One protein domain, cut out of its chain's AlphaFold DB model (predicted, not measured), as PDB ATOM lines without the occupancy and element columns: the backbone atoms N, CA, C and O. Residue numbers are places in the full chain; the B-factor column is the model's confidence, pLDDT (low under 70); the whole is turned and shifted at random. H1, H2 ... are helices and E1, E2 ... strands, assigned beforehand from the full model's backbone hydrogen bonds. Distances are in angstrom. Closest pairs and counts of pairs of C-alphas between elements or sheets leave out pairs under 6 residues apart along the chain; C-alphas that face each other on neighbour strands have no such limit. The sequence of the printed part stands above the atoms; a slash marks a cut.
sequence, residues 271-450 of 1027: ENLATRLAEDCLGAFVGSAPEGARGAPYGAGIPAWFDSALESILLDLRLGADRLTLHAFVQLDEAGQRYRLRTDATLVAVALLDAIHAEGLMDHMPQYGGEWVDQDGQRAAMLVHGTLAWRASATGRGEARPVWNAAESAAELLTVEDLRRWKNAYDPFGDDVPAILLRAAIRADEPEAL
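This is residues 271 to 450 of the 1027 residues of an uncharacterized protein of Bordetella genomosp. 8 (UniProt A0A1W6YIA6). What shape do these atoms make? A twisted sheet of four strands, E3 to E6, has H4 and H5 over one face and H3 across the other, three layers with helices on both faces of one sheet. Farther out, H1 crosses H3 and folds into a helical hairpin with H2, and the small hairpin of E1 and E2 sits at this same end, tied by a short pairing to residues 296 to 297. What is it built of? The printed part has 180 residues with six named helices and six named strands, in the order H1 H2 E1 E2 H3 E3 E4 E5 E6 H4 H5 H6, and its class is mixed, helices and strands. The larger sheet has the order E3, E4, E5, E6, all antiparallel. How large is it? It is compact, with a radius of gyration of the C-alphas of 16.6 A and spans of 51 by 41 by 32 A.

Where does the first half begin and run? H1, residues 271 to 287, begins at C-alpha 271 at (319.012, 338.537, 294.081) and is 23.5 A long; H2, residues 304 to 317, is 20.2 A. E1 is residues 330 to 332, 7.0 A, and E2 is residues 338 to 341, 9.8 A. H3, residues 346 to 358, is 18.3 A long. Where are the strands of the larger sheet? E3, residues 367 to 373, is 18.8 A long and begins at C-alpha 367 at (323.335, 329.304, 286.313). E4, residues 379 to 385, is 19.9 A, E5, residues 388 to 393, 16.6 A, and E6, residues 410 to 413, 9.9 A. What follows them? H4, residues 416 to 426, is 15.3 A and H5, residues 435 to 444, is 14.2 A. H6, residues 447 to 450, is 5.2 A and ends at C-alpha 450 at (298.149, 332.293, 282.969).

What does H1 touch? H1 touches H2 with residues 281 to 285 alone, closest at the C-alphas of Phe 285 and Ala 309, 5.5 A; this helical hairpin runs opposite ways at a shallow tilt of 34.6 degrees, only just short of steep. H1 touches H3, closest at the C-alphas of Ala 278 and Ala 349, 5.0 A, opposite ways at a steep tilt of 57 degrees. How do the strands pair? E1 and E2 form an antiparallel hairpin, with N 331 and O 340 within hydrogen-bond range at 2.9 A. E3 to E6 form a meander, each strand the antiparallel neighbour of the one before, strongly twisted but only just, with C-alphas up to 4.5 A off the best plane. Within hydrogen-bond range are N 369 and O 382, 2.8 A, in the hairpin E3 and E4, N 383 and O 390, 3.0 A, in E4 and E5, and N 412 and O 391, 2.8 A, in E5 and E6. Which helices are on this sheet? H3 runs across the strands at a height over the sheet of 10.2 A, closest to E6 at the C-alphas of Leu 347 and Leu 413, 6.9 A. On the same face as each other, H4 has a height of 8.4 A, with the C-alphas of Trp 372 and Trp 422 its closest to E3 at 5.5 A, and H5 one of 8.6 A, with those of Ala 389 and Ala 440 its closest to E5 at 5.8 A. How do the last helices stand? H4 and H5, a helical hairpin, touch, closest at the C-alphas of Val 416 and Ala 441, 5.1 A, opposite ways at a steep tilt of 38 degrees, only just past shallow. H6 is close to H5 but not clearly touching, with the C-alphas of Ile 442 and Leu 450 closest at 6.7 A. In H1, H2, H3, H4 and H5 every O i to N i+4 pair is within hydrogen-bond range; H6 is too short for one.

How far does it reach, and is it cut? The two C-alphas farthest apart are those of Glu 291 and Phe 429, 51.6 A, and the printed part has no cut. Which links are long, and where is confidence low? The long links are H1 to H2, H2 to E1 and E5 to E6. The mean pLDDT of the printed part is 87.2, with residues 294 to 295, 395 to 401, 406 to 409 and 427 to 431 under 70.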
ATOM      1  N   GLU A 271     320.310 338.504 294.751       94.12
ATOM      2  CA  GLU A 271     319.012 338.537 294.081       94.12
ATOM      3  C   GLU A 271     317.934 339.244 294.906       94.12
ATOM      4  O   GLU A 271     317.152 340.008 294.345       94.12
ATOM      5  N   ASN A 272     317.902 339.060 296.229       93.88
ATOM      6  CA  ASN A 272     316.888 339.681 297.080       93.88
ATOM      7  C   ASN A 272     317.113 341.192 297.182       93.88
ATOM      8  O   ASN A 272     316.159 341.970 297.106       93.88
ATOM      9  N   LEU A 273     318.369 341.626 297.326       95.31
ATOM     10  CA  LEU A 273     318.701 343.050 297.373       95.31
ATOM     11  C   LEU A 273     318.547 343.719 296.003       95.31
ATOM     12  O   LEU A 273     318.022 344.829 295.940       95.31
ATOM     13  N   ALA A 274     318.932 343.042 294.918       95.75
ATOM     14  CA  ALA A 274     318.714 343.522 293.555       95.75
ATOM     15  C   ALA A 274     317.221 343.633 293.228       95.75
ATOM     16  O   ALA A 274     316.812 344.634 292.656       95.75
ATOM     17  N   THR A 275     316.397 342.665 293.645       95.44
ATOM     18  CA  THR A 275     314.937 342.704 293.451       95.44
ATOM     19  C   THR A 275     314.309 343.881 294.189       95.44
ATOM     20  O   THR A 275     313.568 344.644 293.582       95.44
ATOM     21  N   ARG A 276     314.651 344.099 295.465       95.31
ATOM     22  CA  ARG A 276     314.145 345.261 296.218       95.31
ATOM     23  C   ARG A 276     314.579 346.587 295.596       95.31
ATOM     24  O   ARG A 276     313.769 347.495 295.451       95.31
ATOM     25  N   LEU A 277     315.845 346.693 295.185       95.25
ATOM     26  CA  LEU A 277     316.337 347.889 294.500       95.25
ATOM     27  C   LEU A 277     315.630 348.098 293.154       95.25
ATOM     28  O   LEU A 277     315.339 349.228 292.773       95.25
ATOM     29  N   ALA A 278     315.334 347.014 292.442       96.50
ATOM     30  CA  ALA A 278     314.611 347.040 291.183       96.50
ATOM     31  C   ALA A 278     313.158 347.496 291.356       96.50
ATOM     32  O   ALA A 278     312.674 348.282 290.544       96.50
ATOM     33  N   GLU A 279     312.480 347.045 292.412       95.69
ATOM     34  CA  GLU A 279     311.137 347.500 292.784       95.69
ATOM     35  C   GLU A 279     311.126 349.001 293.096       95.69
ATOM     36  O   GLU A 279     310.265 349.718 292.584       95.69
ATOM     37  N   ASP A 280     312.118 349.498 293.844       93.94
ATOM     38  CA  ASP A 280     312.293 350.933 294.105       93.94
ATOM     39  C   ASP A 280     312.497 351.724 292.802       93.94
ATOM     40  O   ASP A 280     311.874 352.768 292.600       93.94
ATOM     41  N   CYS A 281     313.336 351.220 291.892       95.12
ATOM     42  CA  CYS A 281     313.589 351.855 290.597       95.12
ATOM     43  C   CYS A 281     312.334 351.870 289.717       95.12
ATOM     44  O   CYS A 281     311.986 352.906 289.152       95.12
ATOM     45  N   LEU A 282     311.628 350.741 289.609       95.38
ATOM     46  CA  LEU A 282     310.390 350.640 288.839       95.38
ATOM     47  C   LEU A 282     309.304 351.544 289.435       95.38
ATOM     48  O   LEU A 282     308.620 352.251 288.696       95.38
ATOM     49  N   GLY A 283     309.182 351.582 290.763       93.69
ATOM     50  CA  GLY A 283     308.277 352.476 291.478       93.69
ATOM     51  C   GLY A 283     308.587 353.952 291.227       93.69
ATOM     52  O   GLY A 283     307.672 354.719 290.928       93.69
ATOM     53  N   ALA A 284     309.863 354.349 291.273       91.06
ATOM     54  CA  ALA A 284     310.300 355.711 290.959       91.06
ATOM     55  C   ALA A 284     310.012 356.090 289.496       91.06
ATOM     56  O   ALA A 284     309.521 357.189 289.222       91.06
ATOM     57  N   PHE A 285     310.245 355.163 288.563       94.69
ATOM     58  CA  PHE A 285     309.937 355.359 287.149       94.69
ATOM     59  C   PHE A 285     308.431 355.550 286.929       94.69
ATOM     60  O   PHE A 285     308.003 356.546 286.350       94.69
ATOM     61  N   VAL A 286     307.604 354.640 287.455       91.81
ATOM     62  CA  VAL A 286     306.136 354.703 287.345       91.81
ATOM     63  C   VAL A 286     305.573 355.940 288.049       91.81
ATOM     64  O   VAL A 286     304.642 356.558 287.538       91.81
ATOM     65  N   GLY A 287     306.134 356.324 289.197       89.81
ATOM     66  CA  GLY A 287     305.734 357.514 289.953       89.81
ATOM     67  C   GLY A 287     306.057 358.834 289.249       89.81
ATOM     68  O   GLY A 287     305.429 359.845 289.546       89.81
ATOM     69  N   SER A 288     306.983 358.819 288.288       89.50
ATOM     70  CA  SER A 288     307.314 359.978 287.450       89.50
ATOM     71  C   SER A 288     306.345 360.162 286.272       89.50
ATOM     72  O   SER A 288     306.420 361.164 285.559       89.50
ATOM     73  N   ALA A 289     305.427 359.213 286.051       87.69
ATOM     74  CA  ALA A 289     304.461 359.274 284.963       87.69
ATOM     75  C   ALA A 289     303.436 360.408 285.180       87.69
ATOM     76  O   ALA A 289     302.799 360.457 286.236       87.69
ATOM     77  N   PRO A 290     303.188 361.274 284.178       87.50
ATOM     78  CA  PRO A 290     302.100 362.248 284.234       87.50
ATOM     79  C   PRO A 290     300.733 361.573 284.422       87.50
ATOM     80  O   PRO A 290     300.504 360.460 283.930       87.50
ATOM     81  N   GLU A 291     299.789 362.256 285.077       78.75
ATOM     82  CA  GLU A 291     298.420 361.750 285.223       78.75
ATOM     83  C   GLU A 291     297.809 361.432 283.844       78.75
ATOM     84  O   GLU A 291     297.768 362.270 282.947       78.75
ATOM     85  N   GLY A 292     297.365 360.183 283.655       76.62
ATOM     86  CA  GLY A 292     296.798 359.705 282.388       76.62
ATOM     87  C   GLY A 292     297.803 359.158 281.362       76.62
ATOM     88  O   GLY A 292     297.377 358.627 280.340       76.62
ATOM     89  N   ALA A 293     299.115 359.182 281.626       74.06
ATOM     90  CA  ALA A 293     300.148 358.719 280.683       74.06
ATOM     91  C   ALA A 293     300.296 357.181 280.563       74.06
ATOM     92  O   ALA A 293     301.253 356.689 279.961       74.06
ATOM     93  N   ARG A 294     299.364 356.390 281.113       69.81
ATOM     94  CA  ARG A 294     299.392 354.920 281.020       69.81
ATOM     95  C   ARG A 294     298.958 354.476 279.619       69.81
ATOM     96  O   ARG A 294     297.780 354.231 279.381       69.81
ATOM     97  N   GLY A 295     299.917 354.387 278.698       68.06
ATOM     98  CA  GLY A 295     299.705 353.878 277.339       68.06
ATOM     99  C   GLY A 295     300.078 354.870 276.239       68.06
ATOM    100  O   GLY A 295     299.216 355.215 275.435       68.06
ATOM    101  N   ALA A 296     301.316 355.359 276.181       75.94
ATOM    102  CA  ALA A 296     301.733 356.274 275.112       75.94
ATOM    103  C   ALA A 296     301.780 355.551 273.747       75.94
ATOM    104  O   ALA A 296     302.284 354.431 273.701       75.94
ATOM    105  N   PRO A 297     301.272 356.134 272.645       78.50
ATOM    106  CA  PRO A 297     301.348 355.509 271.327       78.50
ATOM    107  C   PRO A 297     302.802 355.355 270.861       78.50
ATOM    108  O   PRO A 297     303.600 356.289 270.922       78.50
ATOM    109  N   TYR A 298     303.129 354.163 270.384       75.31
ATOM    110  CA  TYR A 298     304.370 353.826 269.709       75.31
ATOM    111  C   TYR A 298     304.406 354.501 268.330       75.31
ATOM    112  O   TYR A 298     303.391 354.587 267.643       75.31
ATOM    113  N   GLY A 299     305.569 355.022 267.931       70.50
ATOM    114  CA  GLY A 299     305.749 355.745 266.664       70.50
ATOM    115  C   GLY A 299     305.570 357.270 266.733       70.50
ATOM    116  O   GLY A 299     305.994 357.958 265.810       70.50
ATOM    117  N   ALA A 300     305.042 357.824 267.833       77.94
ATOM    118  CA  ALA A 300     304.974 359.277 268.071       77.94
ATOM    119  C   ALA A 300     306.251 359.864 268.721       77.94
ATOM    120  O   ALA A 300     306.266 361.028 269.117       77.94
ATOM    121  N   GLY A 301     307.314 359.059 268.832       79.25
ATOM    122  CA  GLY A 301     308.511 359.355 269.622       79.25
ATOM    123  C   GLY A 301     308.427 358.803 271.049       79.25
ATOM    124  O   GLY A 301     307.344 358.510 271.556       79.25
ATOM    125  N   ILE A 302     309.589 358.625 271.686       83.81
ATOM    126  CA  ILE A 302     309.679 358.230 273.096       83.81
ATOM    127  C   ILE A 302     309.171 359.410 273.946       83.81
ATOM    128  O   ILE A 302     309.621 360.539 273.738       83.81
ATOM    129  N   PRO A 303     308.220 359.202 274.875       87.75
ATOM    130  CA  PRO A 303     307.790 360.253 275.788       87.75
ATOM    131  C   PRO A 303     308.976 360.852 276.554       87.75
ATOM    132  O   PRO A 303     309.681 360.124 277.241       87.75
ATOM    133  N   ALA A 304     309.153 362.176 276.516       88.38
ATOM    134  CA  ALA A 304     310.295 362.851 277.153       88.38
ATOM    135  C   ALA A 304     310.433 362.565 278.665       88.38
ATOM    136  O   ALA A 304     311.526 362.618 279.225       88.38
ATOM    137  N   TRP A 305     309.324 362.245 279.339       91.50
ATOM    138  CA  TRP A 305     309.356 361.880 280.752       91.50
ATOM    139  C   TRP A 305     309.977 360.498 280.998       91.50
ATOM    140  O   TRP A 305     310.512 360.291 282.082       91.50
ATOM    141  N   PHE A 306     309.951 359.572 280.024       93.88
ATOM    142  CA  PHE A 306     310.665 358.295 280.133       93.88
ATOM    143  C   PHE A 306     312.167 358.535 280.250       93.88
ATOM    144  O   PHE A 306     312.789 358.001 281.164       93.88
ATOM    145  N   ASP A 307     312.725 359.370 279.370       91.81
ATOM    146  CA  ASP A 307     314.153 359.685 279.378       91.81
ATOM    147  C   ASP A 307     314.533 360.393 280.680       91.81
ATOM    148  O   ASP A 307     315.445 359.956 281.370       91.81
ATOM    149  N   SER A 308     313.759 361.401 281.100       89.38
ATOM    150  CA  SER A 308     314.016 362.109 282.362       89.38
ATOM    151  C   SER A 308     313.928 361.196 283.596       89.38
ATOM    152  O   SER A 308     314.760 361.300 284.500       89.38
ATOM    153  N   ALA A 309     312.951 360.283 283.641       92.38
ATOM    154  CA  ALA A 309     312.809 359.329 284.737       92.38
ATOM    155  C   ALA A 309     313.965 358.315 284.756       92.38
ATOM    156  O   ALA A 309     314.533 358.050 285.818       92.38
ATOM    157  N   LEU A 310     314.345 357.780 283.590       94.81
ATOM    158  CA  LEU A 310     315.460 356.844 283.458       94.81
ATOM    159  C   LEU A 310     316.795 357.514 283.795       94.81
ATOM    160  O   LEU A 310     317.559 356.961 284.580       94.81
ATOM    161  N   GLU A 311     317.060 358.716 283.282       92.25
ATOM    162  CA  GLU A 311     318.255 359.504 283.606       92.25
ATOM    163  C   GLU A 311     318.363 359.770 285.106       92.25
ATOM    164  O   GLU A 311     319.443 359.626 285.675       92.25
ATOM    165  N   SER A 312     317.252 360.093 285.776       87.31
ATOM    166  CA  SER A 312     317.252 360.281 287.229       87.31
ATOM    167  C   SER A 312     317.644 359.003 287.979       87.31
ATOM    168  O   SER A 312     318.366 359.086 288.973       87.31
ATOM    169  N   ILE A 313     317.177 357.834 287.529       92.12
ATOM    170  CA  ILE A 313     317.519 356.534 288.131       92.12
ATOM    171  C   ILE A 313     318.986 356.188 287.853       92.12
ATOM    172  O   ILE A 313     319.724 355.839 288.774       92.12
ATOM    173  N   LEU A 314     319.431 356.324 286.603       92.88
ATOM    174  CA  LEU A 314     320.815 356.074 286.196       92.88
ATOM    175  C   LEU A 314     321.793 356.965 286.963       92.88
ATOM    176  O   LEU A 314     322.817 356.478 287.436       92.88
ATOM    177  N   LEU A 315     321.460 358.244 287.140       87.75
ATOM    178  CA  LEU A 315     322.276 359.197 287.882       87.75
ATOM    179  C   LEU A 315     322.373 358.833 289.370       87.75
ATOM    180  O   LEU A 315     323.466 358.867 289.933       87.75
ATOM    181  N   ASP A 316     321.258 358.457 290.000       84.75
ATOM    182  CA  ASP A 316     321.236 358.040 291.409       84.75
ATOM    183  C   ASP A 316     322.034 356.745 291.646       84.75
ATOM    184  O   ASP A 316     322.729 356.611 292.655       84.75
ATOM    185  N   LEU A 317     322.007 355.815 290.689       90.88
ATOM    186  CA  LEU A 317     322.778 354.570 290.748       90.88
ATOM    187  C   LEU A 317     324.206 354.696 290.199       90.88
ATOM    188  O   LEU A 317     325.013 353.789 290.405       90.88
ATOM    189  N   ARG A 318     324.537 355.803 289.525       90.31
ATOM    190  CA  ARG A 318     325.763 355.986 288.725       90.31
ATOM    191  C   ARG A 318     325.995 354.867 287.710       90.31
ATOM    192  O   ARG A 318     327.115 354.387 287.547       90.31
ATOM    193  N   LEU A 319     324.929 354.453 287.039       91.12
ATOM    194  CA  LEU A 319     324.993 353.463 285.970       91.12
ATOM    195  C   LEU A 319     325.007 354.150 284.608       91.12
ATOM    196  O   LEU A 319     324.375 355.186 284.412       91.12
ATOM    197  N   GLY A 320     325.728 353.551 283.662       88.12
ATOM    198  CA  GLY A 320     325.625 353.918 282.257       88.12
ATOM    199  C   GLY A 320     324.319 353.404 281.645       88.12
ATOM    200  O   GLY A 320     323.757 352.399 282.089       88.12
ATOM    201  N   ALA A 321     323.840 354.098 280.611       87.56
ATOM    202  CA  ALA A 321     322.630 353.722 279.875       87.56
ATOM    203  C   ALA A 321     322.758 352.367 279.149       87.56
ATOM    204  O   ALA A 321     321.752 351.777 278.767       87.56
ATOM    205  N   ASP A 322     323.983 351.865 278.979       86.25
ATOM    206  CA  ASP A 322     324.308 350.539 278.451       86.25
ATOM    207  C   ASP A 322     323.935 349.400 279.410       86.25
ATOM    208  O   ASP A 322     323.671 348.289 278.960       86.25
ATOM    209  N   ARG A 323     323.871 349.666 280.723       88.75
ATOM    210  CA  ARG A 323     323.596 348.635 281.738       88.75
ATOM    211  C   ARG A 323     322.135 348.519 282.127       88.75
ATOM    212  O   ARG A 323     321.669 347.427 282.428       88.75
ATOM    213  N   LEU A 324     321.414 349.638 282.149       92.81
ATOM    214  CA  LEU A 324     319.998 349.675 282.496       92.81
ATOM    215  C   LEU A 324     319.248 350.499 281.451       92.81
ATOM    216  O   LEU A 324     319.311 351.727 281.432       92.81
ATOM    217  N   THR A 325     318.538 349.798 280.573       93.44
ATOM    218  CA  THR A 325     317.870 350.390 279.413       93.44
ATOM    219  C   THR A 325     316.375 350.591 279.664       93.44
ATOM    220  O   THR A 325     315.769 349.968 280.540       93.44
ATOM    221  N   LEU A 326     315.740 351.420 278.831       93.38
ATOM    222  CA  LEU A 326     314.297 351.669 278.881       93.38
ATOM    223  C   LEU A 326     313.457 350.379 278.738       93.38
ATOM    224  O   LEU A 326     312.371 350.288 279.310       93.38
ATOM    225  N   HIS A 327     313.969 349.354 278.043       92.38
ATOM    226  CA  HIS A 327     313.297 348.059 277.862       92.38
ATOM    227  C   HIS A 327     312.972 347.348 279.189       92.38
ATOM    228  O   HIS A 327     311.989 346.606 279.280       92.38
ATOM    229  N   ALA A 328     313.763 347.595 280.238       94.25
ATOM    230  CA  ALA A 328     313.523 347.028 281.560       94.25
ATOM    231  C   ALA A 328     312.282 347.623 282.254       94.25
ATOM    232  O   ALA A 328     311.727 346.997 283.153       94.25
ATOM    233  N   PHE A 329     311.815 348.800 281.818       94.69
ATOM    234  CA  PHE A 329     310.691 349.529 282.418       94.69
ATOM    235  C   PHE A 329     309.425 349.506 281.564       94.69
ATOM    236  O   PHE A 329     308.314 349.592 282.093       94.69
ATOM    237  N   VAL A 330     309.569 349.401 280.242       93.50
ATOM    238  CA  VAL A 330     308.445 349.465 279.300       93.50
ATOM    239  C   VAL A 330     308.466 348.291 278.330       93.50
ATOM    240  O   VAL A 330     309.520 347.790 277.945       93.50
ATOM    241  N   GLN A 331     307.283 347.867 277.909       91.69
ATOM    242  CA  GLN A 331     307.078 346.907 276.828       91.69
ATOM    243  C   GLN A 331     306.088 347.478 275.815       91.69
ATOM    244  O   GLN A 331     305.391 348.448 276.108       91.69
ATOM    245  N   LEU A 332     306.016 346.890 274.627       89.81
ATOM    246  CA  LEU A 332     304.949 347.205 273.681       89.81
ATOM    247  C   LEU A 332     303.700 346.384 274.016       89.81
ATOM    248  O   LEU A 332     303.802 345.281 274.552       89.81
ATOM    249  N   ASP A 333     302.523 346.944 273.753       86.12
ATOM    250  CA  ASP A 333     301.266 346.197 273.801       86.12
ATOM    251  C   ASP A 333     301.194 345.135 272.688       86.12
ATOM    252  O   ASP A 333     302.035 345.095 271.790       86.12
ATOM    253  N   GLU A 334     300.184 344.260 272.736       80.12
ATOM    254  CA  GLU A 334     300.032 343.150 271.777       80.12
ATOM    255  C   GLU A 334     299.955 343.617 270.315       80.12
ATOM    256  O   GLU A 334     300.360 342.902 269.403       80.12
ATOM    257  N   ALA A 335     299.455 344.833 270.084       86.06
ATOM    258  CA  ALA A 335     299.358 345.421 268.753       86.06
ATOM    259  C   ALA A 335     300.677 346.069 268.282       86.06
ATOM    260  O   ALA A 335     300.770 346.521 267.135       86.06
ATOM    261  N   GLY A 336     301.681 346.169 269.160       85.38
ATOM    262  CA  GLY A 336     302.917 346.909 268.911       85.38
ATOM    263  C   GLY A 336     302.691 348.414 268.739       85.38
ATOM    264  O   GLY A 336     303.532 349.098 268.161       85.38
ATOM    265  N   GLN A 337     301.540 348.928 269.173       86.94
ATOM    266  CA  GLN A 337     301.087 350.294 268.915       86.94
ATOM    267  C   GLN A 337     301.231 351.207 270.121       86.94
ATOM    268  O   GLN A 337     301.099 352.417 269.954       86.94
ATOM    269  N   ARG A 338     301.443 350.693 271.338       89.62
ATOM    270  CA  ARG A 338     301.561 351.530 272.545       89.62
ATOM    271  C   ARG A 338     302.603 350.989 273.513       89.62
ATOM    272  O   ARG A 338     302.725 349.785 273.702       89.62
ATOM    273  N   TYR A 339     303.303 351.895 274.184       89.25
ATOM    274  CA  TYR A 339     304.131 351.578 275.338       89.25
ATOM    275  C   TYR A 339     303.256 351.282 276.554       89.25
ATOM    276  O   TYR A 339     302.449 352.113 276.979       89.25
ATOM    277  N   ARG A 340     303.471 350.121 277.160       89.44
ATOM    278  CA  ARG A 340     302.911 349.702 278.440       89.44
ATOM    279  C   ARG A 340     304.023 349.679 279.485       89.44
ATOM    280  O   ARG A 340     305.094 349.130 279.251       89.44
ATOM    281  N   LEU A 341     303.753 350.267 280.647       91.31
ATOM    282  CA  LEU A 341     304.652 350.174 281.798       91.31
ATOM    283  C   LEU A 341     304.657 348.731 282.306       91.31
ATOM    284  O   LEU A 341     303.587 348.140 282.486       91.31
ATOM    285  N   ARG A 342     305.845 348.169 282.527       92.00
ATOM    286  CA  ARG A 342     305.985 346.845 283.133       92.00
ATOM    287  C   ARG A 342     305.562 346.901 284.600       92.00
ATOM    288  O   ARG A 342     305.702 347.921 285.269       92.00
ATOM    289  N   THR A 343     305.028 345.788 285.088       89.00
ATOM    290  CA  THR A 343     304.642 345.614 286.500       89.00
ATOM    291  C   THR A 343     305.590 344.694 287.261       89.00
ATOM    292  O   THR A 343     305.479 344.587 288.476       89.00
ATOM    293  N   ASP A 344     306.490 344.017 286.551       91.50
ATOM    294  CA  ASP A 344     307.493 343.120 287.109       91.50
ATOM    295  C   ASP A 344     308.882 343.766 286.993       91.50
ATOM    296  O   ASP A 344     309.234 344.324 285.952       91.50
ATOM    297  N   ALA A 345     309.653 343.701 288.078       95.25
ATOM    298  CA  ALA A 345     310.958 344.344 288.195       95.25
ATOM    299  C   ALA A 345     312.135 343.412 287.838       95.25
ATOM    300  O   ALA A 345     313.288 343.804 288.003       95.25
ATOM    301  N   THR A 346     311.887 342.193 287.341       94.94
ATOM    302  CA  THR A 346     312.921 341.167 287.100       94.94
ATOM    303  C   THR A 346     313.997 341.666 286.139       94.94
ATOM    304  O   THR A 346     315.174 341.489 286.426       94.94
ATOM    305  N   LEU A 347     313.641 342.340 285.039       94.62
ATOM    306  CA  LEU A 347     314.647 342.849 284.090       94.62
ATOM    307  C   LEU A 347     315.532 343.940 284.700       94.62
ATOM    308  O   LEU A 347     316.739 343.953 284.469       94.62
ATOM    309  N   VAL A 348     314.950 344.816 285.522       95.81
ATOM    310  CA  VAL A 348     315.718 345.812 286.279       95.81
ATOM    311  C   VAL A 348     316.625 345.096 287.288       95.81
ATOM    312  O   VAL A 348     317.803 345.424 287.385       95.81
ATOM    313  N   ALA A 349     316.134 344.065 287.981       95.81
ATOM    314  CA  ALA A 349     316.926 343.281 288.928       95.81
ATOM    315  C   ALA A 349     318.099 342.551 288.253       95.81
ATOM    316  O   ALA A 349     319.194 342.525 288.807       95.81
ATOM    317  N   VAL A 350     317.906 342.011 287.046       94.25
ATOM    318  CA  VAL A 350     318.967 341.365 286.252       94.25
ATOM    319  C   VAL A 350     320.055 342.367 285.862       94.25
ATOM    320  O   VAL A 350     321.236 342.074 286.040       94.25
ATOM    321  N   ALA A 351     319.673 343.561 285.401       94.06
ATOM    322  CA  ALA A 351     320.613 344.648 285.117       94.06
ATOM    323  C   ALA A 351     321.383 345.096 286.373       94.06
ATOM    324  O   ALA A 351     322.586 345.352 286.330       94.06
ATOM    325  N   LEU A 352     320.708 345.152 287.525       95.00
ATOM    326  CA  LEU A 352     321.341 345.495 288.795       95.00
ATOM    327  C   LEU A 352     322.280 344.394 289.297       95.00
ATOM    328  O   LEU A 352     323.325 344.724 289.845       95.00
ATOM    329  N   LEU A 353     321.962 343.113 289.094       94.25
ATOM    330  CA  LEU A 353     322.878 342.011 289.406       94.25
ATOM    331  C   LEU A 353     324.170 342.109 288.592       94.25
ATOM    332  O   LEU A 353     325.253 341.961 289.156       94.25
ATOM    333  N   ASP A 354     324.066 342.410 287.296       92.44
ATOM    334  CA  ASP A 354     325.234 342.635 286.437       92.44
ATOM    335  C   ASP A 354     326.076 343.816 286.951       92.44
ATOM    336  O   ASP A 354     327.294 343.719 287.118       92.44
ATOM    337  N   ALA A 355     325.418 344.911 287.341       92.94
ATOM    338  CA  ALA A 355     326.097 346.056 287.936       92.94
ATOM    339  C   ALA A 355     326.765 345.737 289.292       92.94
ATOM    340  O   ALA A 355     327.891 346.174 289.528       92.94
ATOM    341  N   ILE A 356     326.125 344.952 290.164       93.62
ATOM    342  CA  ILE A 356     326.693 344.493 291.447       93.62
ATOM    343  C   ILE A 356     327.914 343.592 291.208       93.62
ATOM    344  O   ILE A 356     328.917 343.704 291.920       93.62
ATOM    345  N   HIS A 357     327.855 342.719 290.201       92.44
ATOM    346  CA  HIS A 357     328.983 341.883 289.799       92.44
ATOM    347  C   HIS A 357     330.157 342.720 289.287       92.44
ATOM    348  O   HIS A 357     331.290 342.519 289.724       92.44
ATOM    349  N   ALA A 358     329.889 343.718 288.448       90.69
ATOM    350  CA  ALA A 358     330.910 344.622 287.933       90.69
ATOM    351  C   ALA A 358     331.572 345.498 289.015       90.69
ATOM    352  O   ALA A 358     332.743 345.845 288.881       90.69
ATOM    353  N   GLU A 359     330.865 345.811 290.105       91.12
ATOM    354  CA  GLU A 359     331.442 346.443 291.307       91.12
ATOM    355  C   GLU A 359     332.317 345.478 292.135       91.12
ATOM    356  O   GLU A 359     332.878 345.853 293.169       91.12
ATOM    357  N   GLY A 360     332.437 344.219 291.703       93.00
ATOM    358  CA  GLY A 360     333.242 343.193 292.352       93.00
ATOM    359  C   GLY A 360     332.667 342.733 293.687       93.00
ATOM    360  O   GLY A 360     333.432 342.280 294.536       93.00
ATOM    361  N   LEU A 361     331.352 342.868 293.893       91.94
ATOM    362  CA  LEU A 361     330.685 342.525 295.153       91.94
ATOM    363  C   LEU A 361     330.133 341.097 295.178       91.94
ATOM    364  O   LEU A 361     329.844 340.591 296.258       91.94
ATOM    365  N   MET A 362     330.005 340.432 294.029       92.50
ATOM    366  CA  MET A 362     329.517 339.051 293.928       92.50
ATOM    367  C   MET A 362     330.365 338.218 292.964       92.50
ATOM    368  O   MET A 362     330.816 338.716 291.932       92.50
ATOM    369  N   ASP A 363     330.548 336.941 293.303       81.94
ATOM    370  CA  ASP A 363     331.259 335.950 292.477       81.94
ATOM    371  C   ASP A 363     330.322 335.025 291.701       81.94
ATOM    372  O   ASP A 363     330.727 334.398 290.723       81.94
ATOM    373  N   HIS A 364     329.081 334.886 292.165       82.50
ATOM    374  CA  HIS A 364     328.159 333.907 291.619       82.50
ATOM    375  C   HIS A 364     327.633 334.394 290.271       82.50
ATOM    376  O   HIS A 364     326.942 335.402 290.187       82.50
ATOM    377  N   MET A 365     327.953 333.659 289.211       84.50
ATOM    378  CA  MET A 365     327.366 333.882 287.894       84.50
ATOM    379  C   MET A 365     325.995 333.190 287.825       84.50
ATOM    380  O   MET A 365     325.822 332.128 288.439       84.50
ATOM    381  N   PRO A 366     325.026 333.725 287.063       89.56
ATOM    382  CA  PRO A 366     323.778 333.041 286.773       89.56
ATOM    383  C   PRO A 366     324.036 331.647 286.214       89.56
ATOM    384  O   PRO A 366     324.890 331.433 285.351       89.56
ATOM    385  N   GLN A 367     323.284 330.688 286.730       90.44
ATOM    386  CA  GLN A 367     323.335 329.304 286.313       90.44
ATOM    387  C   GLN A 367     322.573 329.138 285.003       90.44
ATOM    388  O   GLN A 367     321.460 329.638 284.830       90.44
ATOM    389  N   TYR A 368     323.182 328.400 284.084       88.88
ATOM    390  CA  TYR A 368     322.559 328.028 282.827       88.88
ATOM    391  C   TYR A 368     321.539 326.905 283.052       88.88
ATOM    392  O   TYR A 368     321.902 325.808 283.475       88.88
ATOM    393  N   GLY A 369     320.270 327.184 282.757       87.06
ATOM    394  CA  GLY A 369     319.141 326.277 282.970       87.06
ATOM    395  C   GLY A 369     318.731 325.445 281.750       87.06
ATOM    396  O   GLY A 369     317.827 324.621 281.856       87.06
ATOM    397  N   GLY A 370     319.360 325.647 280.590       88.75
ATOM    398  CA  GLY A 370     319.030 324.951 279.338       88.75
ATOM    399  C   GLY A 370     318.746 325.905 278.178       88.75
ATOM    400  O   GLY A 370     318.647 327.116 278.374       88.75
ATOM    401  N   GLU A 371     318.615 325.352 276.972       90.50
ATOM    402  CA  GLU A 371     318.296 326.095 275.744       90.50
ATOM    403  C   GLU A 371     317.152 325.456 274.964       90.50
ATOM    404  O   GLU A 371     316.925 324.248 275.036       90.50
ATOM    405  N   TRP A 372     316.456 326.284 274.194       92.38
ATOM    406  CA  TRP A 372     315.445 325.880 273.229       92.38
ATOM    407  C   TRP A 372     315.512 326.786 272.001       92.38
ATOM    408  O   TRP A 372     316.209 327.804 271.973       92.38
ATOM    409  N   VAL A 373     314.783 326.388 270.965       89.88
ATOM    410  CA  VAL A 373     314.563 327.215 269.782       89.88
ATOM    411  C   VAL A 373     313.206 327.891 269.939       89.88
ATOM    412  O   VAL A 373     312.210 327.222 270.226       89.88
ATOM    413  N   ASP A 374     313.168 329.214 269.816       86.94
ATOM    414  CA  ASP A 374     311.924 329.977 269.884       86.94
ATOM    415  C   ASP A 374     311.131 329.931 268.562       86.94
ATOM    416  O   ASP A 374     311.482 329.224 267.617       86.94
ATOM    417  N   GLN A 375     310.007 330.653 268.511       83.38
ATOM    418  CA  GLN A 375     309.127 330.709 267.338       83.38
ATOM    419  C   GLN A 375     309.811 331.278 266.090       83.38
ATOM    420  O   GLN A 375     309.461 330.883 264.979       83.38
ATOM    421  N   ASP A 376     310.795 332.158 266.273       84.50
ATOM    422  CA  ASP A 376     311.517 332.825 265.190       84.50
ATOM    423  C   ASP A 376     312.739 332.014 264.729       84.50
ATOM    424  O   ASP A 376     313.503 332.433 263.850       84.50
ATOM    425  N   GLY A 377     312.931 330.824 265.307       86.69
ATOM    426  CA  GLY A 377     314.072 329.963 265.036       86.69
ATOM    427  C   GLY A 377     315.361 330.437 265.709       86.69
ATOM    428  O   GLY A 377     316.435 329.954 265.338       86.69
ATOM    429  N   GLN A 378     315.288 331.377 266.654       86.88
ATOM    430  CA  GLN A 378     316.445 331.851 267.411       86.88
ATOM    431  C   GLN A 378     316.704 330.940 268.610       86.88
ATOM    432  O   GLN A 378     315.800 330.304 269.158       86.88
ATOM    433  N   ARG A 379     317.974 330.853 269.018       88.06
ATOM    434  CA  ARG A 379     318.359 330.123 270.230       88.06
ATOM    435  C   ARG A 379     318.102 331.007 271.440       88.06
ATOM    436  O   ARG A 379     318.711 332.069 271.575       88.06
ATOM    437  N   ALA A 380     317.238 330.526 272.318       90.38
ATOM    438  CA  ALA A 380     316.985 331.108 273.621       90.38
ATOM    439  C   ALA A 380     317.595 330.209 274.701       90.38
ATOM    440  O   ALA A 380     317.553 328.981 274.601       90.38
ATOM    441  N   ALA A 381     318.163 330.822 275.734       91.19
ATOM    442  CA  ALA A 381     318.633 330.137 276.927       91.19
ATOM    443  C   ALA A 381     317.909 330.652 278.165       91.19
ATOM    444  O   ALA A 381     317.535 331.821 278.257       91.19
ATOM    445  N   MET A 382     317.756 329.768 279.140       92.75
ATOM    446  CA  MET A 382     317.240 330.109 280.454       92.75
ATOM    447  C   MET A 382     318.410 330.353 281.391       92.75
ATOM    448  O   MET A 382     319.297 329.504 281.520       92.75
ATOM    449  N   LEU A 383     318.385 331.493 282.067       93.38
ATOM    450  CA  LEU A 383     319.360 331.851 283.087       93.38
ATOM    451  C   LEU A 383     318.650 331.990 284.431       93.38
ATOM    452  O   LEU A 383     317.537 332.512 284.506       93.38
ATOM    453  N   VAL A 384     319.292 331.489 285.484       92.94
ATOM    454  CA  VAL A 384     318.747 331.466 286.845       92.94
ATOM    455  C   VAL A 384     319.786 331.995 287.823       92.94
ATOM    456  O   VAL A 384     320.920 331.525 287.840       92.94
ATOM    457  N   HIS A 385     319.405 332.932 288.684       92.81
ATOM    458  CA  HIS A 385     320.244 333.386 289.790       92.81
ATOM    459  C   HIS A 385     319.405 333.530 291.061       92.81
ATOM    460  O   HIS A 385     318.570 334.429 291.169       92.81
ATOM    461  N   GLY A 386     319.637 332.654 292.041       90.88
ATOM    462  CA  GLY A 386     318.911 332.680 293.310       90.88
ATOM    463  C   GLY A 386     317.421 332.408 293.122       90.88
ATOM    464  O   GLY A 386     317.062 331.260 292.906       90.88
ATOM    465  N   THR A 387     316.580 333.445 293.204       90.44
ATOM    466  CA  THR A 387     315.112 333.446 293.016       90.44
ATOM    467  C   THR A 387     314.665 334.109 291.702       90.44
ATOM    468  O   THR A 387     313.469 334.135 291.391       90.44
ATOM    469  N   LEU A 388     315.613 334.629 290.916       93.69
ATOM    470  CA  LEU A 388     315.374 335.261 289.622       93.69
ATOM    471  C   LEU A 388     315.609 334.265 288.488       93.69
ATOM    472  O   LEU A 388     316.563 333.486 288.515       93.69
ATOM    473  N   ALA A 389     314.753 334.326 287.473       94.62
ATOM    474  CA  ALA A 389     314.908 333.583 286.235       94.62
ATOM    475  C   ALA A 389     314.445 334.442 285.058       94.62
ATOM    476  O   ALA A 389     313.453 335.165 285.165       94.62
ATOM    477  N   TRP A 390     315.177 334.374 283.952       94.94
ATOM    478  CA  TRP A 390     314.894 335.143 282.743       94.94
ATOM    479  C   TRP A 390     315.341 334.378 281.497       94.94
ATOM    480  O   TRP A 390     316.089 333.396 281.570       94.94
ATOM    481  N   ARG A 391     314.853 334.831 280.347       94.00
ATOM    482  CA  ARG A 391     315.253 334.346 279.029       94.00
ATOM    483  C   ARG A 391     316.382 335.228 278.502       94.00
ATOM    484  O   ARG A 391     316.328 336.445 278.635       94.00
ATOM    485  N   ALA A 392     317.391 334.626 277.888       91.88
ATOM    486  CA  ALA A 392     318.424 335.332 277.138       91.88
ATOM    487  C   ALA A 392     318.434 334.826 275.695       91.88
ATOM    488  O   ALA A 392     318.572 333.623 275.458       91.88
ATOM    489  N   SER A 393     318.292 335.738 274.738       87.44
ATOM    490  CA  SER A 393     318.304 335.425 273.304       87.44
ATOM    491  C   SER A 393     319.676 335.756 272.702       87.44
ATOM    492  O   SER A 393     320.230 336.818 272.988       87.44
ATOM    493  N   ALA A 394     320.240 334.862 271.877       78.50
ATOM    494  CA  ALA A 394     321.473 335.147 271.129       78.50
ATOM    495  C   ALA A 394     321.166 335.982 269.878       78.50
ATOM    496  O   ALA A 394     320.328 335.601 269.057       78.50
ATOM    497  N   THR A 395     321.867 337.098 269.695       68.88
ATOM    498  CA  THR A 395     321.691 337.996 268.548       68.88
ATOM    499  C   THR A 395     322.544 337.566 267.353       68.88
ATOM    500  O   THR A 395     323.435 338.287 266.925       68.88
ATOM    501  N   GLY A 396     322.262 336.407 266.750       65.12
ATOM    502  CA  GLY A 396     322.949 336.010 265.515       65.12
ATOM    503  C   GLY A 396     322.905 334.516 265.205       65.12
ATOM    504  O   GLY A 396     323.122 333.665 266.068       65.12
ATOM    505  N   ARG A 397     322.678 334.166 263.929       57.78
ATOM    506  CA  ARG A 397     322.780 332.773 263.459       57.78
ATOM    507  C   ARG A 397     324.245 332.327 263.484       57.78
ATOM    508  O   ARG A 397     324.992 332.629 262.560       57.78
ATOM    509  N   GLY A 398     324.626 331.570 264.513       65.56
ATOM    510  CA  GLY A 398     325.944 330.927 264.624       65.56
ATOM    511  C   GLY A 398     326.818 331.404 265.784       65.56
ATOM    512  O   GLY A 398     327.951 330.941 265.896       65.56
ATOM    513  N   GLU A 399     326.320 332.294 266.644       59.91
ATOM    514  CA  GLU A 399     327.077 332.769 267.806       59.91
ATOM    515  C   GLU A 399     327.190 331.722 268.927       59.91
ATOM    516  O   GLU A 399     326.436 330.741 269.004       59.91
ATOM    517  N   ALA A 400     328.198 331.929 269.782       62.91
ATOM    518  CA  ALA A 400     328.441 331.136 270.980       62.91
ATOM    519  C   ALA A 400     327.229 331.185 271.933       62.91
ATOM    520  O   ALA A 400     326.344 332.025 271.795       62.91
ATOM    521  N   ARG A 401     327.173 330.243 272.886       68.25
ATOM    522  CA  ARG A 401     326.088 330.149 273.883       68.25
ATOM    523  C   ARG A 401     325.760 331.530 274.476       68.25
ATOM    524  O   ARG A 401     326.716 332.244 274.774       68.25
ATOM    525  N   PRO A 402     324.473 331.868 274.708       71.44
ATOM    526  CA  PRO A 402     324.101 333.125 275.352       71.44
ATOM    527  C   PRO A 402     324.882 333.292 276.656       71.44
ATOM    528  O   PRO A 402     324.809 332.436 277.540       71.44
ATOM    529  N   VAL A 403     325.681 334.354 276.741       71.81
ATOM    530  CA  VAL A 403     326.473 334.684 277.929       71.81
ATOM    531  C   VAL A 403     325.693 335.705 278.747       71.81
ATOM    532  O   VAL A 403     325.006 336.556 278.187       71.81
ATOM    533  N   TRP A 404     325.792 335.625 280.075       74.50
ATOM    534  CA  TRP A 404     325.306 336.689 280.947       74.50
ATOM    535  C   TRP A 404     326.168 337.939 280.746       74.50
ATOM    536  O   TRP A 404     327.237 338.074 281.334       74.50
ATOM    537  N   ASN A 405     325.709 338.805 279.852       71.25
ATOM    538  CA  ASN A 405     326.200 340.159 279.664       71.25
ATOM    539  C   ASN A 405     324.987 341.006 279.274       71.25
ATOM    540  O   ASN A 405     324.445 340.832 278.181       71.25
ATOM    541  N   ALA A 406     324.517 341.872 280.172       61.34
ATOM    542  CA  ALA A 406     323.304 342.663 279.948       61.34
ATOM    543  C   ALA A 406     323.407 343.588 278.718       61.34
ATOM    544  O   ALA A 406     322.385 343.927 278.126       61.34
ATOM    545  N   ALA A 407     324.628 343.954 278.310       63.75
ATOM    546  CA  ALA A 407     324.874 344.791 277.139       63.75
ATOM    547  C   ALA A 407     324.869 344.007 275.810       63.75
ATOM    548  O   ALA A 407     324.563 344.579 274.767       63.75
ATOM    549  N   GLU A 408     325.204 342.710 275.832       64.69
ATOM    550  CA  GLU A 408     325.324 341.867 274.624       64.69
ATOM    551  C   GLU A 408     324.166 340.871 274.460       64.69
ATOM    552  O   GLU A 408     323.875 340.439 273.349       64.69
ATOM    553  N   SER A 409     323.487 340.506 275.550       64.88
ATOM    554  CA  SER A 409     322.353 339.582 275.541       64.88
ATOM    555  C   SER A 409     321.043 340.328 275.784       64.88
ATOM    556  O   SER A 409     320.906 341.080 276.749       64.88
ATOM    557  N   ALA A 410     320.051 340.099 274.921       82.62
ATOM    558  CA  ALA A 410     318.705 340.618 275.129       82.62
ATOM    559  C   ALA A 410     318.029 339.806 276.244       82.62
ATOM    560  O   ALA A 410     317.465 338.736 275.998       82.62
ATOM    561  N   ALA A 411     318.155 340.280 277.486       90.38
ATOM    562  CA  ALA A 411     317.435 339.719 278.618       90.38
ATOM    563  C   ALA A 411     315.936 340.027 278.479       90.38
ATOM    564  O   ALA A 411     315.521 341.184 278.444       90.38
ATOM    565  N   GLU A 412     315.130 338.976 278.428       92.81
ATOM    566  CA  GLU A 412     313.678 339.024 278.303       92.81
ATOM    567  C   GLU A 412     313.024 338.312 279.489       92.81
ATOM    568  O   GLU A 412     313.610 337.431 280.129       92.81
ATOM    569  N   LEU A 413     311.785 338.692 279.803       93.94
ATOM    570  CA  LEU A 413     311.023 337.989 280.826       93.94
ATOM    571  C   LEU A 413     310.726 336.562 280.352       93.94
ATOM    572  O   LEU A 413     310.333 336.347 279.210       93.94
ATOM    573  N   LEU A 414     310.914 335.594 281.244       94.88
ATOM    574  CA  LEU A 414     310.564 334.202 280.987       94.88
ATOM    575  C   LEU A 414     309.039 334.070 280.996       94.88
ATOM    576  O   LEU A 414     308.441 334.478 281.980       94.88
ATOM    577  N   THR A 415     308.416 333.512 279.956       95.12
ATOM    578  CA  THR A 415     306.950 333.309 279.883       95.12
ATOM    579  C   THR A 415     306.549 331.847 280.122       95.12
ATOM    580  O   THR A 415     307.376 330.936 280.068       95.12
ATOM    581  N   VAL A 416     305.263 331.573 280.359       95.06
ATOM    582  CA  VAL A 416     304.710 330.208 280.485       95.06
ATOM    583  C   VAL A 416     304.903 329.433 279.184       95.06
ATOM    584  O   VAL A 416     305.143 328.225 279.203       95.06
ATOM    585  N   GLU A 417     304.814 330.116 278.047       94.50
ATOM    586  CA  GLU A 417     305.055 329.517 276.741       94.50
ATOM    587  C   GLU A 417     306.530 329.138 276.545       94.50
ATOM    588  O   GLU A 417     306.818 328.045 276.050       94.50
ATOM    589  N   ASP A 418     307.463 329.968 277.016       93.81
ATOM    590  CA  ASP A 418     308.887 329.614 277.040       93.81
ATOM    591  C   ASP A 418     309.133 328.363 277.886       93.81
ATOM    592  O   ASP A 418     309.841 327.457 277.447       93.81
ATOM    593  N   LEU A 419     308.485 328.245 279.051       93.81
ATOM    594  CA  LEU A 419     308.590 327.047 279.891       93.81
ATOM    595  C   LEU A 419     308.083 325.785 279.190       93.81
ATOM    596  O   LEU A 419     308.678 324.720 279.361       93.81
ATOM    597  N   ARG A 420     307.017 325.873 278.382       93.06
ATOM    598  CA  ARG A 420     306.540 324.722 277.591       93.06
ATOM    599  C   ARG A 420     307.582 324.287 276.571       93.06
ATOM    600  O   ARG A 420     307.840 323.093 276.441       93.06
ATOM    601  N   ARG A 421     308.188 325.238 275.858       92.56
ATOM    602  CA  ARG A 421     309.222 324.945 274.853       92.56
ATOM    603  C   ARG A 421     310.474 324.378 275.486       92.56
ATOM    604  O   ARG A 421     310.981 323.367 275.010       92.56
ATOM    605  N   TRP A 422     310.922 324.994 276.573       91.56
ATOM    606  CA  TRP A 422     312.045 324.514 277.359       91.56
ATOM    607  C   TRP A 422     311.796 323.083 277.849       91.56
ATOM    608  O   TRP A 422     312.621 322.207 277.593       91.56
ATOM    609  N   LYS A 423     310.623 322.802 278.437       90.12
ATOM    610  CA  LYS A 423     310.261 321.449 278.888       90.12
ATOM    611  C   LYS A 423     310.269 320.442 277.731       90.12
ATOM    612  O   LYS A 423     310.871 319.380 277.854       90.12
ATOM    613  N   ASN A 424     309.678 320.796 276.588       89.94
ATOM    614  CA  ASN A 424     309.659 319.942 275.395       89.94
ATOM    615  C   ASN A 424     311.062 319.671 274.819       89.94
ATOM    616  O   ASN A 424     311.273 318.625 274.209       89.94
ATOM    617  N   ALA A 425     312.004 320.606 274.978       88.81
ATOM    618  CA  ALA A 425     313.366 320.482 274.469       88.81
ATOM    619  C   ALA A 425     314.291 319.672 275.393       88.81
ATOM    620  O   ALA A 425     315.171 318.970 274.894       88.81
ATOM    621  N   TYR A 426     314.121 319.780 276.715       81.00
ATOM    622  CA  TYR A 426     315.103 319.285 277.687       81.00
ATOM    623  C   TYR A 426     314.718 317.982 278.387       81.00
ATOM    624  O   TYR A 426     315.616 317.267 278.832       81.00
ATOM    625  N   ASP A 427     313.428 317.647 278.494       67.31
ATOM    626  CA  ASP A 427     313.036 316.477 279.276       67.31
ATOM    627  C   ASP A 427     311.735 315.807 278.796       67.31
ATOM    628  O   ASP A 427     310.636 316.213 279.178       67.31
ATOM    629  N   PRO A 428     311.827 314.730 277.990       53.88
ATOM    630  CA  PRO A 428     310.682 313.871 277.720       53.88
ATOM    631  C   PRO A 428     310.270 312.979 278.911       53.88
ATOM    632  O   PRO A 428     309.262 312.283 278.789       53.88
ATOM    633  N   PHE A 429     311.022 312.935 280.025       43.94
ATOM    634  CA  PHE A 429     310.888 311.903 281.068       43.94
ATOM    635  C   PHE A 429     310.717 312.412 282.515       43.94
ATOM    636  O   PHE A 429     310.482 311.589 283.403       43.94
ATOM    637  N   GLY A 430     310.780 313.721 282.769       66.12
ATOM    638  CA  GLY A 430     310.508 314.347 284.066       66.12
ATOM    639  C   GLY A 430     309.329 315.324 284.024       66.12
ATOM    640  O   GLY A 430     309.174 316.140 283.112       66.12
ATOM    641  N   ASP A 431     308.457 315.236 285.029       66.94
ATOM    642  CA  ASP A 431     307.198 315.984 285.045       66.94
ATOM    643  C   ASP A 431     307.301 317.394 285.657       66.94
ATOM    644  O   ASP A 431     306.449 318.242 285.361       66.94
ATOM    645  N   ASP A 432     308.360 317.695 286.409       84.19
ATOM    646  CA  ASP A 432     308.385 318.861 287.294       84.19
ATOM    647  C   ASP A 432     309.141 320.056 286.700       84.19
ATOM    648  O   ASP A 432     310.334 319.995 286.402       84.19
ATOM    649  N   VAL A 433     308.444 321.189 286.573       90.44
ATOM    650  CA  VAL A 433     309.067 322.487 286.286       90.44
ATOM    651  C   VAL A 433     309.521 323.099 287.614       90.44
ATOM    652  O   VAL A 433     308.684 323.270 288.504       90.44
ATOM    653  N   PRO A 434     310.806 323.462 287.782       91.44
ATOM    654  CA  PRO A 434     311.275 324.116 289.000       91.44
ATOM    655  C   PRO A 434     310.432 325.348 289.367       91.44
ATOM    656  O   PRO A 434     310.240 326.244 288.542       91.44
ATOM    657  N   ALA A 435     309.976 325.422 290.623       91.44
ATOM    658  CA  ALA A 435     309.052 326.461 291.102       91.44
ATOM    659  C   ALA A 435     309.538 327.889 290.806       91.44
ATOM    660  O   ALA A 435     308.755 328.754 290.434       91.44
ATOM    661  N   ILE A 436     310.845 328.132 290.904       91.00
ATOM    662  CA  ILE A 436     311.460 329.420 290.567       91.00
ATOM    663  C   ILE A 436     311.150 329.892 289.142       91.00
ATOM    664  O   ILE A 436     310.811 331.057 288.936       91.00
ATOM    665  N   LEU A 437     311.227 328.981 288.174       93.94
ATOM    666  CA  LEU A 437     310.986 329.273 286.766       93.94
ATOM    667  C   LEU A 437     309.512 329.574 286.542       93.94
ATOM    668  O   LEU A 437     309.162 330.543 285.872       93.94
ATOM    669  N   LEU A 438     308.648 328.779 287.175       95.06
ATOM    670  CA  LEU A 438     307.212 328.976 287.099       95.06
ATOM    671  C   LEU A 438     306.783 330.305 287.721       95.06
ATOM    672  O   LEU A 438     305.989 331.025 287.127       95.06
ATOM    673  N   ARG A 439     307.345 330.680 288.872       94.44
ATOM    674  CA  ARG A 439     307.084 331.983 289.500       94.44
ATOM    675  C   ARG A 439     307.550 333.139 288.621       94.44
ATOM    676  O   ARG A 439     306.854 334.148 288.560       94.44
ATOM    677  N   ALA A 440     308.694 333.015 287.944       93.38
ATOM    678  CA  ALA A 440     309.146 334.025 286.984       93.38
ATOM    679  C   ALA A 440     308.153 334.167 285.818       93.38
ATOM    680  O   ALA A 440     307.708 335.279 285.537       93.38
ATOM    681  N   ALA A 441     307.704 333.045 285.248       95.12
ATOM    682  CA  ALA A 441     306.677 333.023 284.208       95.12
ATOM    683  C   ALA A 441     305.339 333.623 284.645       95.12
ATOM    684  O   ALA A 441     304.752 334.425 283.923       95.12
ATOM    685  N   ILE A 442     304.883 333.310 285.858       95.31
ATOM    686  CA  ILE A 442     303.633 333.845 286.411       95.31
ATOM    687  C   ILE A 442     303.676 335.371 286.562       95.31
ATOM    688  O   ILE A 442     302.659 336.049 286.379       95.31
ATOM    689  N   ARG A 443     304.835 335.929 286.927       92.56
ATOM    690  CA  ARG A 443     304.987 337.384 287.039       92.56
ATOM    691  C   ARG A 443     305.040 338.066 285.675       92.56
ATOM    692  O   ARG A 443     304.497 339.162 285.544       92.56
ATOM    693  N   ALA A 444     305.667 337.419 284.697       91.62
ATOM    694  CA  ALA A 444     305.860 337.946 283.356       91.62
ATOM    695  C   ALA A 444     304.577 337.982 282.518       91.62
ATOM    696  O   ALA A 444     304.330 338.970 281.829       91.62
ATOM    697  N   ASP A 445     303.779 336.915 282.569       93.50
ATOM    698  CA  ASP A 445     302.647 336.740 281.663       93.50
ATOM    699  C   ASP A 445     301.409 337.549 282.052       93.50
ATOM    700  O   ASP A 445     301.153 337.869 283.220       93.50
ATOM    701  N   GLU A 446     300.594 337.844 281.039       90.62
ATOM    702  CA  GLU A 446     299.290 338.475 281.204       90.62
ATOM    703  C   GLU A 446     298.266 337.505 281.823       90.62
ATOM    704  O   GLU A 446     298.330 336.292 281.585       90.62
ATOM    705  N   PRO A 447     297.281 338.011 282.592       91.38
ATOM    706  CA  PRO A 447     296.289 337.178 283.276       91.38
ATOM    707  C   PRO A 447     295.557 336.169 282.379       91.38
ATOM    708  O   PRO A 447     295.169 335.103 282.857       91.38
ATOM    709  N   GLU A 448     295.351 336.480 281.096       91.38
ATOM    710  CA  GLU A 448     294.743 335.569 280.121       91.38
ATOM    711  C   GLU A 448     295.630 334.353 279.814       91.38
ATOM    712  O   GLU A 448     295.131 333.227 279.779       91.38
ATOM    713  N   ALA A 449     296.938 334.555 279.632       92.19
ATOM    714  CA  ALA A 449     297.887 333.487 279.314       92.19
ATOM    715  C   ALA A 449     298.104 332.533 280.502       92.19
ATOM    716  O   ALA A 449     298.274 331.323 280.320       92.19
ATOM    717  N   LEU A 450     298.009 333.060 281.728       95.69
ATOM    718  CA  LEU A 450     298.149 332.293 282.969       95.69
ATOM    719  C   LEU A 450     297.100 331.185 283.130       95.69
ATOM    720  O   LEU A 450     297.383 330.161 283.752       95.69
TER     721      LEU A 450